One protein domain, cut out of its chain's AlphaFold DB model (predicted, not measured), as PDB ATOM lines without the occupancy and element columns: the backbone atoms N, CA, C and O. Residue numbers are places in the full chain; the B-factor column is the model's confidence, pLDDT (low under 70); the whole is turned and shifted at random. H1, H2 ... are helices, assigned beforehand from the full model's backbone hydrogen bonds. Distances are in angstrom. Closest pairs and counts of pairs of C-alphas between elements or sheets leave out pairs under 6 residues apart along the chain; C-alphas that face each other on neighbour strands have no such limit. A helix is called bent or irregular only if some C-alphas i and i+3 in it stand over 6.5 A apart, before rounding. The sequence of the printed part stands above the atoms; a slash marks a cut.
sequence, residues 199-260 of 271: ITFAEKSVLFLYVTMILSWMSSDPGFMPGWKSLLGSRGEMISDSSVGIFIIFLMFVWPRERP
ATOM      1  N   ILE A 199     239.620 252.771 322.012       87.44
ATOM      2  CA  ILE A 199     238.808 251.963 322.930       87.44
ATOM      3  C   ILE A 199     238.078 252.850 323.951       87.44
ATOM      4  O   ILE A 199     238.693 253.611 324.720       87.44
ATOM      5  N   THR A 200     236.753 252.727 323.980       90.62
ATOM      6  CA  THR A 200     235.900 253.582 324.808       90.62
ATOM      7  C   THR A 200     236.031 253.235 326.296       90.62
ATOM      8  O   THR A 200     236.507 252.166 326.692       90.62
ATOM      9  N   PHE A 201     235.628 254.156 327.179       89.25
ATOM     10  CA  PHE A 201     235.600 253.870 328.622       89.25
ATOM     11  C   PHE A 201     234.640 252.721 328.960       89.25
ATOM     12  O   PHE A 201     234.959 251.891 329.814       89.25
ATOM     13  N   ALA A 202     233.507 252.647 328.256       88.88
ATOM     14  CA  ALA A 202     232.544 251.566 328.393       88.88
ATOM     15  C   ALA A 202     233.174 250.209 328.036       88.88
ATOM     16  O   ALA A 202     233.121 249.293 328.849       88.88
ATOM     17  N   GLU A 203     233.854 250.098 326.889       90.56
ATOM     18  CA  GLU A 203     234.546 248.863 326.476       90.56
ATOM     19  C   GLU A 203     235.593 248.412 327.496       90.56
ATOM     20  O   GLU A 203     235.619 247.245 327.887       90.56
ATOM     21  N   LYS A 204     236.420 249.344 327.989       91.38
ATOM     22  CA  LYS A 204     237.399 249.062 329.053       91.38
ATOM     23  C   LYS A 204     236.732 248.557 330.333       91.38
ATOM     24  O   LYS A 204     237.235 247.624 330.952       91.38
ATOM     25  N   SER A 205     235.614 249.166 330.723       92.06
ATOM     26  CA  SER A 205     234.878 248.800 331.936       92.06
ATOM     27  C   SER A 205     234.249 247.413 331.819       92.06
ATOM     28  O   SER A 205     234.401 246.594 332.725       92.06
ATOM     29  N   VAL A 206     233.607 247.112 330.686       91.62
ATOM     30  CA  VAL A 206     233.027 245.788 330.424       91.62
ATOM     31  C   VAL A 206     234.118 244.723 330.392       91.62
ATOM     32  O   VAL A 206     233.971 243.697 331.051       91.62
ATOM     33  N   LEU A 207     235.246 244.981 329.719       91.81
ATOM     34  CA  LEU A 207     236.384 244.059 329.697       91.81
ATOM     35  C   LEU A 207     236.928 243.793 331.109       91.81
ATOM     36  O   LEU A 207     237.207 242.648 331.456       91.81
ATOM     37  N   PHE A 208     237.044 244.832 331.938       93.00
ATOM     38  CA  PHE A 208     237.492 244.699 333.324       93.00
ATOM     39  C   PHE A 208     236.533 243.852 334.174       93.00
ATOM     40  O   PHE A 208     236.975 242.930 334.862       93.00
ATOM     41  N   LEU A 209     235.227 244.130 334.114       92.50
ATOM     42  CA  LEU A 209     234.208 243.370 334.847       92.50
ATOM     43  C   LEU A 209     234.164 241.912 334.390       92.50
ATOM     44  O   LEU A 209     234.081 241.000 335.208       92.50
ATOM     45  N   TYR A 210     234.290 241.693 333.088       90.62
ATOM     46  CA  TYR A 210     234.292 240.377 332.481       90.62
ATOM     47  C   TYR A 210     235.513 239.534 332.881       90.62
ATOM     48  O   TYR A 210     235.363 238.392 333.316       90.62
ATOM     49  N   VAL A 211     236.724 240.100 332.829       92.12
ATOM     50  CA  VAL A 211     237.937 239.417 333.314       92.12
ATOM     51  C   VAL A 211     237.834 239.139 334.815       92.12
ATOM     52  O   VAL A 211     238.171 238.045 335.262       92.12
ATOM     53  N   THR A 212     237.306 240.088 335.592       91.44
ATOM     54  CA  THR A 212     237.072 239.913 337.035       91.44
ATOM     55  C   THR A 212     236.097 238.768 337.315       91.44
ATOM     56  O   THR A 212     236.344 237.958 338.208       91.44
ATOM     57  N   MET A 213     235.024 238.649 336.529       90.00
ATOM     58  CA  MET A 213     234.062 237.547 336.616       90.00
ATOM     59  C   MET A 213     234.733 236.192 336.360       90.00
ATOM     60  O   MET A 213     234.584 235.274 337.165       90.00
ATOM     61  N   ILE A 214     235.526 236.079 335.288       89.00
ATOM     62  CA  ILE A 214     236.255 234.845 334.950       89.00
ATOM     63  C   ILE A 214     237.228 234.465 336.068       89.00
ATOM     64  O   ILE A 214     237.246 233.316 336.514       89.00
ATOM     65  N   LEU A 215     238.014 235.426 336.560       89.06
ATOM     66  CA  LEU A 215     238.955 235.190 337.654       89.06
ATOM     67  C   LEU A 215     238.233 234.780 338.938       89.06
ATOM     68  O   LEU A 215     238.711 233.890 339.642       89.06
ATOM     69  N   SER A 216     237.070 235.367 339.228       88.00
ATOM     70  CA  SER A 216     236.237 234.980 340.369       88.00
ATOM     71  C   SER A 216     235.732 233.540 340.243       88.00
ATOM     72  O   SER A 216     235.811 232.789 341.215       88.00
ATOM     73  N   TRP A 217     235.315 233.093 339.053       85.75
ATOM     74  CA  TRP A 217     234.958 231.686 338.833       85.75
ATOM     75  C   TRP A 217     236.148 230.737 338.977       85.75
ATOM     76  O   TRP A 217     236.027 229.711 339.642       85.75
ATOM     77  N   MET A 218     237.314 231.079 338.422       84.50
ATOM     78  CA  MET A 218     238.511 230.235 338.533       84.50
ATOM     79  C   MET A 218     239.035 230.126 339.971       84.50
ATOM     80  O   MET A 218     239.553 229.082 340.360       84.50
ATOM     81  N   SER A 219     238.900 231.191 340.765       84.31
ATOM     82  CA  SER A 219     239.373 231.254 342.156       84.31
ATOM     83  C   SER A 219     238.323 230.847 343.197       84.31
ATOM     84  O   SER A 219     238.635 230.811 344.389       84.31
ATOM     85  N   SER A 220     237.094 230.536 342.767       81.12
ATOM     86  CA  SER A 220     235.980 230.120 343.630       81.12
ATOM     87  C   SER A 220     236.333 228.900 344.471       81.12
ATOM     88  O   SER A 220     236.203 228.938 345.693       81.12
ATOM     89  N   ASP A 221     236.796 227.847 343.802       77.06
ATOM     90  CA  ASP A 221     237.306 226.633 344.430       77.06
ATOM     91  C   ASP A 221     238.276 225.928 343.463       77.06
ATOM     92  O   ASP A 221     237.863 225.132 342.613       77.06
ATOM     93  N   PRO A 222     239.568 226.296 343.489       72.75
ATOM     94  CA  PRO A 222     240.544 225.793 342.532       72.75
ATOM     95  C   PRO A 222     241.023 224.361 342.844       72.75
ATOM     96  O   PRO A 222     241.811 223.812 342.078       72.75
ATOM     97  N   GLY A 223     240.587 223.743 343.949       69.62
ATOM     98  CA  GLY A 223     240.897 222.352 344.311       69.62
ATOM     99  C   GLY A 223     242.298 222.095 344.889       69.62
ATOM    100  O   GLY A 223     242.476 221.129 345.621       69.62
ATOM    101  N   PHE A 224     243.294 222.950 344.622       73.44
ATOM    102  CA  PHE A 224     244.651 222.832 345.195       73.44
ATOM    103  C   PHE A 224     244.931 223.805 346.351       73.44
ATOM    104  O   PHE A 224     245.904 223.637 347.085       73.44
ATOM    105  N   MET A 225     244.109 224.843 346.494       77.19
ATOM    106  CA  MET A 225     244.180 225.819 347.578       77.19
ATOM    107  C   MET A 225     242.766 226.219 348.006       77.19
ATOM    108  O   MET A 225     241.857 226.162 347.174       77.19
ATOM    109  N   PRO A 226     242.568 226.643 349.268       74.81
ATOM    110  CA  PRO A 226     241.294 227.197 349.708       74.81
ATOM    111  C   PRO A 226     240.903 228.380 348.809       74.81
ATOM    112  O   PRO A 226     241.590 229.401 348.775       74.81
ATOM    113  N   GLY A 227     239.819 228.224 348.043       81.44
ATOM    114  CA  GLY A 227     239.294 229.278 347.175       81.44
ATOM    115  C   GLY A 227     238.707 230.440 347.974       81.44
ATOM    116  O   GLY A 227     238.508 230.340 349.188       81.44
ATOM    117  N   TRP A 228     238.374 231.551 347.312       81.62
ATOM    118  CA  TRP A 228     237.851 232.729 348.022       81.62
ATOM    119  C   TRP A 228     236.535 232.447 348.757       81.62
ATOM    120  O   TRP A 228     236.250 233.112 349.750       81.62
ATOM    121  N   LYS A 229     235.761 231.431 348.343       78.25
ATOM    122  CA  LYS A 229     234.556 230.998 349.066       78.25
ATOM    123  C   LYS A 229     234.869 230.542 350.491       78.25
ATOM    124  O   LYS A 229     234.131 230.878 351.410       78.25
ATOM    125  N   SER A 230     235.998 229.869 350.708       75.75
ATOM    126  CA  SER A 230     236.402 229.409 352.045       75.75
ATOM    127  C   SER A 230     236.720 230.559 353.014       75.75
ATOM    128  O   SER A 230     236.510 230.427 354.219       75.75
ATOM    129  N   LEU A 231     237.133 231.728 352.499       78.25
ATOM    130  CA  LEU A 231     237.392 232.932 353.302       78.25
ATOM    131  C   LEU A 231     236.111 233.511 353.931       78.25
ATOM    132  O   LEU A 231     236.187 234.249 354.910       78.25
ATOM    133  N   LEU A 232     234.936 233.169 353.393       78.44
ATOM    134  CA  LEU A 232     233.629 233.591 353.908       78.44
ATOM    135  C   LEU A 232     233.034 232.611 354.944       78.44
ATOM    136  O   LEU A 232     231.909 232.825 355.411       78.44
ATOM    137  N   GLY A 233     233.761 231.552 355.326       74.94
ATOM    138  CA  GLY A 233     233.298 230.531 356.277       74.94
ATOM    139  C   GLY A 233     232.007 229.842 355.814       74.94
ATOM    140  O   GLY A 233     231.793 229.669 354.617       74.94
ATOM    141  N   SER A 234     231.087 229.524 356.738       66.88
ATOM    142  CA  SER A 234     229.782 228.908 356.401       66.88
ATOM    143  C   SER A 234     228.914 229.722 355.433       66.88
ATOM    144  O   SER A 234     227.997 229.172 354.833       66.88
ATOM    145  N   ARG A 235     229.165 231.027 355.253       67.56
ATOM    146  CA  ARG A 235     228.428 231.831 354.260       67.56
ATOM    147  C   ARG A 235     228.922 231.577 352.838       67.56
ATOM    148  O   ARG A 235     228.152 231.761 351.902       67.56
ATOM    149  N   GLY A 236     230.176 231.155 352.677       65.75
ATOM    150  CA  GLY A 236     230.776 230.840 351.384       65.75
ATOM    151  C   GLY A 236     230.191 229.596 350.725       65.75
ATOM    152  O   GLY A 236     230.024 229.577 349.510       65.75
ATOM    153  N   GLU A 237     229.798 228.599 351.523       65.56
ATOM    154  CA  GLU A 237     229.160 227.363 351.041       65.56
ATOM    155  C   GLU A 237     227.774 227.610 350.423       65.56
ATOM    156  O   GLU A 237     227.344 226.869 349.544       65.56
ATOM    157  N   MET A 238     227.087 228.687 350.823       66.81
ATOM    158  CA  MET A 238     225.785 229.066 350.254       66.81
ATOM    159  C   MET A 238     225.906 229.853 348.937       66.81
ATOM    160  O   MET A 238     224.898 230.111 348.277       66.81
ATOM    161  N   ILE A 239     227.117 230.268 348.544       74.88
ATOM    162  CA  ILE A 239     227.338 231.086 347.348       74.88
ATOM    163  C   ILE A 239     227.558 230.172 346.137       74.88
ATOM    164  O   ILE A 239     228.619 229.574 345.947       74.88
ATOM    165  N   SER A 240     226.547 230.112 345.271       75.00
ATOM    166  CA  SER A 240     226.651 229.472 343.957       75.00
ATOM    167  C   SER A 240     227.476 230.321 342.984       75.00
ATOM    168  O   SER A 240     227.544 231.546 343.098       75.00
ATOM    169  N   ASP A 241     228.066 229.680 341.978       75.81
ATOM    170  CA  ASP A 241     228.776 230.364 340.888       75.81
ATOM    171  C   ASP A 241     227.858 231.323 340.111       75.81
ATOM    172  O   ASP A 241     228.319 232.335 339.579       75.81
ATOM    173  N   SER A 242     226.549 231.046 340.098       81.56
ATOM    174  CA  SER A 242     225.527 231.918 339.511       81.56
ATOM    175  C   SER A 242     225.408 233.257 340.246       81.56
ATOM    176  O   SER A 242     225.099 234.272 339.624       81.56
ATOM    177  N   SER A 243     225.698 233.294 341.552       86.00
ATOM    178  CA  SER A 243     225.641 234.519 342.355       86.00
ATOM    179  C   SER A 243     226.688 235.541 341.910       86.00
ATOM    180  O   SER A 243     226.397 236.734 341.877       86.00
ATOM    181  N   VAL A 244     227.882 235.081 341.509       87.00
ATOM    182  CA  VAL A 244     228.941 235.940 340.949       87.00
ATOM    183  C   VAL A 244     228.471 236.579 339.643       87.00
ATOM    184  O   VAL A 244     228.614 237.786 339.467       87.00
ATOM    185  N   GLY A 245     227.852 235.791 338.758       86.75
ATOM    186  CA  GLY A 245     227.312 236.291 337.492       86.75
ATOM    187  C   GLY A 245     226.229 237.352 337.704       86.75
ATOM    188  O   GLY A 245     226.319 238.442 337.145       86.75
ATOM    189  N   ILE A 246     225.250 237.079 338.573       90.00
ATOM    190  CA  ILE A 246     224.176 238.033 338.899       90.00
ATOM    191  C   ILE A 246     224.746 239.321 339.509       90.00
ATOM    192  O   ILE A 246     224.307 240.414 339.156       90.00
ATOM    193  N   PHE A 247     225.748 239.213 340.385       91.12
ATOM    194  CA  PHE A 247     226.403 240.373 340.987       91.12
ATOM    195  C   PHE A 247     227.123 241.245 339.950       91.12
ATOM    196  O   PHE A 247     226.977 242.465 339.970       91.12
ATOM    197  N   ILE A 248     227.853 240.639 339.009       91.56
ATOM    198  CA  ILE A 248     228.528 241.373 337.929       91.56
ATOM    199  C   ILE A 248     227.516 242.022 336.978       91.56
ATOM    200  O   ILE A 248     227.712 243.168 336.580       91.56
ATOM    201  N   ILE A 249     226.411 241.340 336.659       90.81
ATOM    202  CA  ILE A 249     225.322 241.913 335.851       90.81
ATOM    203  C   ILE A 249     224.722 243.130 336.559       90.81
ATOM    204  O   ILE A 249     224.563 244.184 335.947       90.81
ATOM    205  N   PHE A 250     224.438 243.019 337.859       93.00
ATOM    206  CA  PHE A 250     223.962 244.147 338.657       93.00
ATOM    207  C   PHE A 250     224.963 245.310 338.641       93.00
ATOM    208  O   PHE A 250     224.572 246.453 338.402       93.00
ATOM    209  N   LEU A 251     226.258 245.028 338.816       91.50
ATOM    210  CA  LEU A 251     227.303 246.042 338.705       91.50
ATOM    211  C   LEU A 251     227.327 246.691 337.321       91.50
ATOM    212  O   LEU A 251     227.440 247.907 337.259       91.50
ATOM    213  N   MET A 252     227.166 245.937 336.230       89.62
ATOM    214  CA  MET A 252     227.086 246.506 334.878       89.62
ATOM    215  C   MET A 252     225.910 247.474 334.709       89.62
ATOM    216  O   MET A 252     226.070 248.480 334.028       89.62
ATOM    217  N   PHE A 253     224.754 247.203 335.326       89.69
ATOM    218  CA  PHE A 253     223.600 248.112 335.276       89.69
ATOM    219  C   PHE A 253     223.811 249.400 336.078       89.69
ATOM    220  O   PHE A 253     223.260 250.439 335.724       89.69
ATOM    221  N   VAL A 254     224.591 249.338 337.158       90.19
ATOM    222  CA  VAL A 254     224.905 250.500 338.004       90.19
ATOM    223  C   VAL A 254     226.109 251.284 337.469       90.19
ATOM    224  O   VAL A 254     226.222 252.487 337.705       90.19
ATOM    225  N   TRP A 255     227.027 250.620 336.761       88.19
ATOM    226  CA  TRP A 255     228.289 251.207 336.324       88.19
ATOM    227  C   TRP A 255     228.087 252.225 335.190       88.19
ATOM    228  O   TRP A 255     227.427 251.923 334.193       88.19
ATOM    229  N   PRO A 256     228.677 253.431 335.290       85.69
ATOM    230  CA  PRO A 256     228.467 254.475 334.300       85.69
ATOM    231  C   PRO A 256     229.121 254.128 332.956       85.69
ATOM    232  O   PRO A 256     230.256 253.653 332.888       85.69
ATOM    233  N   ARG A 257     228.409 254.425 331.862       80.38
ATOM    234  CA  ARG A 257     228.913 254.274 330.485       80.38
ATOM    235  C   ARG A 257     230.014 255.285 330.153       80.38
ATOM    236  O   ARG A 257     230.923 254.979 329.382       80.38
ATOM    237  N   GLU A 258     229.928 256.483 330.720       82.69
ATOM    238  CA  GLU A 258     230.858 257.588 330.488       82.69
ATOM    239  C   GLU A 258     231.727 257.835 331.719       82.69
ATOM    240  O   GLU A 258     231.334 257.529 332.847       82.69
ATOM    241  N   ARG A 259     232.931 258.384 331.514       76.62
ATOM    242  CA  ARG A 259     233.789 258.752 332.645       76.62
ATOM    243  C   ARG A 259     233.076 259.842 333.445       76.62
ATOM    244  O   ARG A 259     232.766 260.874 332.850       76.62
ATOM    245  N   PRO A 260     232.853 259.665 334.758       69.56
ATOM    246  CA  PRO A 260     232.302 260.734 335.571       69.56
ATOM    247  C   PRO A 260     233.267 261.925 335.522       69.56
ATOM    248  O   PRO A 260     234.400 261.851 336.002       69.56
TER     249      PRO A 260
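Overview. This is residues 199 to 260 of the 271 residues of an uncharacterized protein of Steinernema glaseri (UniProt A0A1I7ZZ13). Two long helices, H1 and H3, lie side by side and run opposite ways, joined at one end by a small head of loops and the short helix H2. The 62 printed residues hold three named helices, in the order H1, H2, H3, and no named strand; the class is all helix. The whole is loose and elongated, with a radius of gyration of the C-alphas of 13.9 A and spans of 38 by 20 by 17 A.

Arrangement. H1, residues 201 to 220, touches H3, residues 241 to 254, at a shallow tilt of 18 degrees, opposite ways; their closest C-alphas, of Trp 217 and Asp 241, are 6.6 A apart. H1, with residues 219 to 220 alone, only just touches H2, residues 228 to 235, with 3 pairs of C-alphas within 8 A, only at the corner; the closest C-alphas, of Ser 220 and Trp 228, are 5.4 A apart. H2 and H3 are apart. Each O i to N i+4 pair is within hydrogen-bond range in H1, against 9 of 10 in H3 and 0 of 4 in H2, which has 4 of 5 O i to N i+3 pairs within range.

Along the chain. H1 begins at C-alpha 201 (235.600, 253.870, 328.622) and is 28.1 A long. H2 is irregular, with C-alphas 231 and 234 9.1 A apart. H3, 20.7 A long, ends at C-alpha 254 (224.905, 250.500, 338.004).

Size, cuts and confidence. The C-alphas farthest apart, of Ile 199 and Ser 234, are 41.6 A apart. The printed part has no cut; the link H1 to H2 is short, H2 to H3 tight. The model's pLDDT is under 70 at residues 223, 234 to 238 and 260.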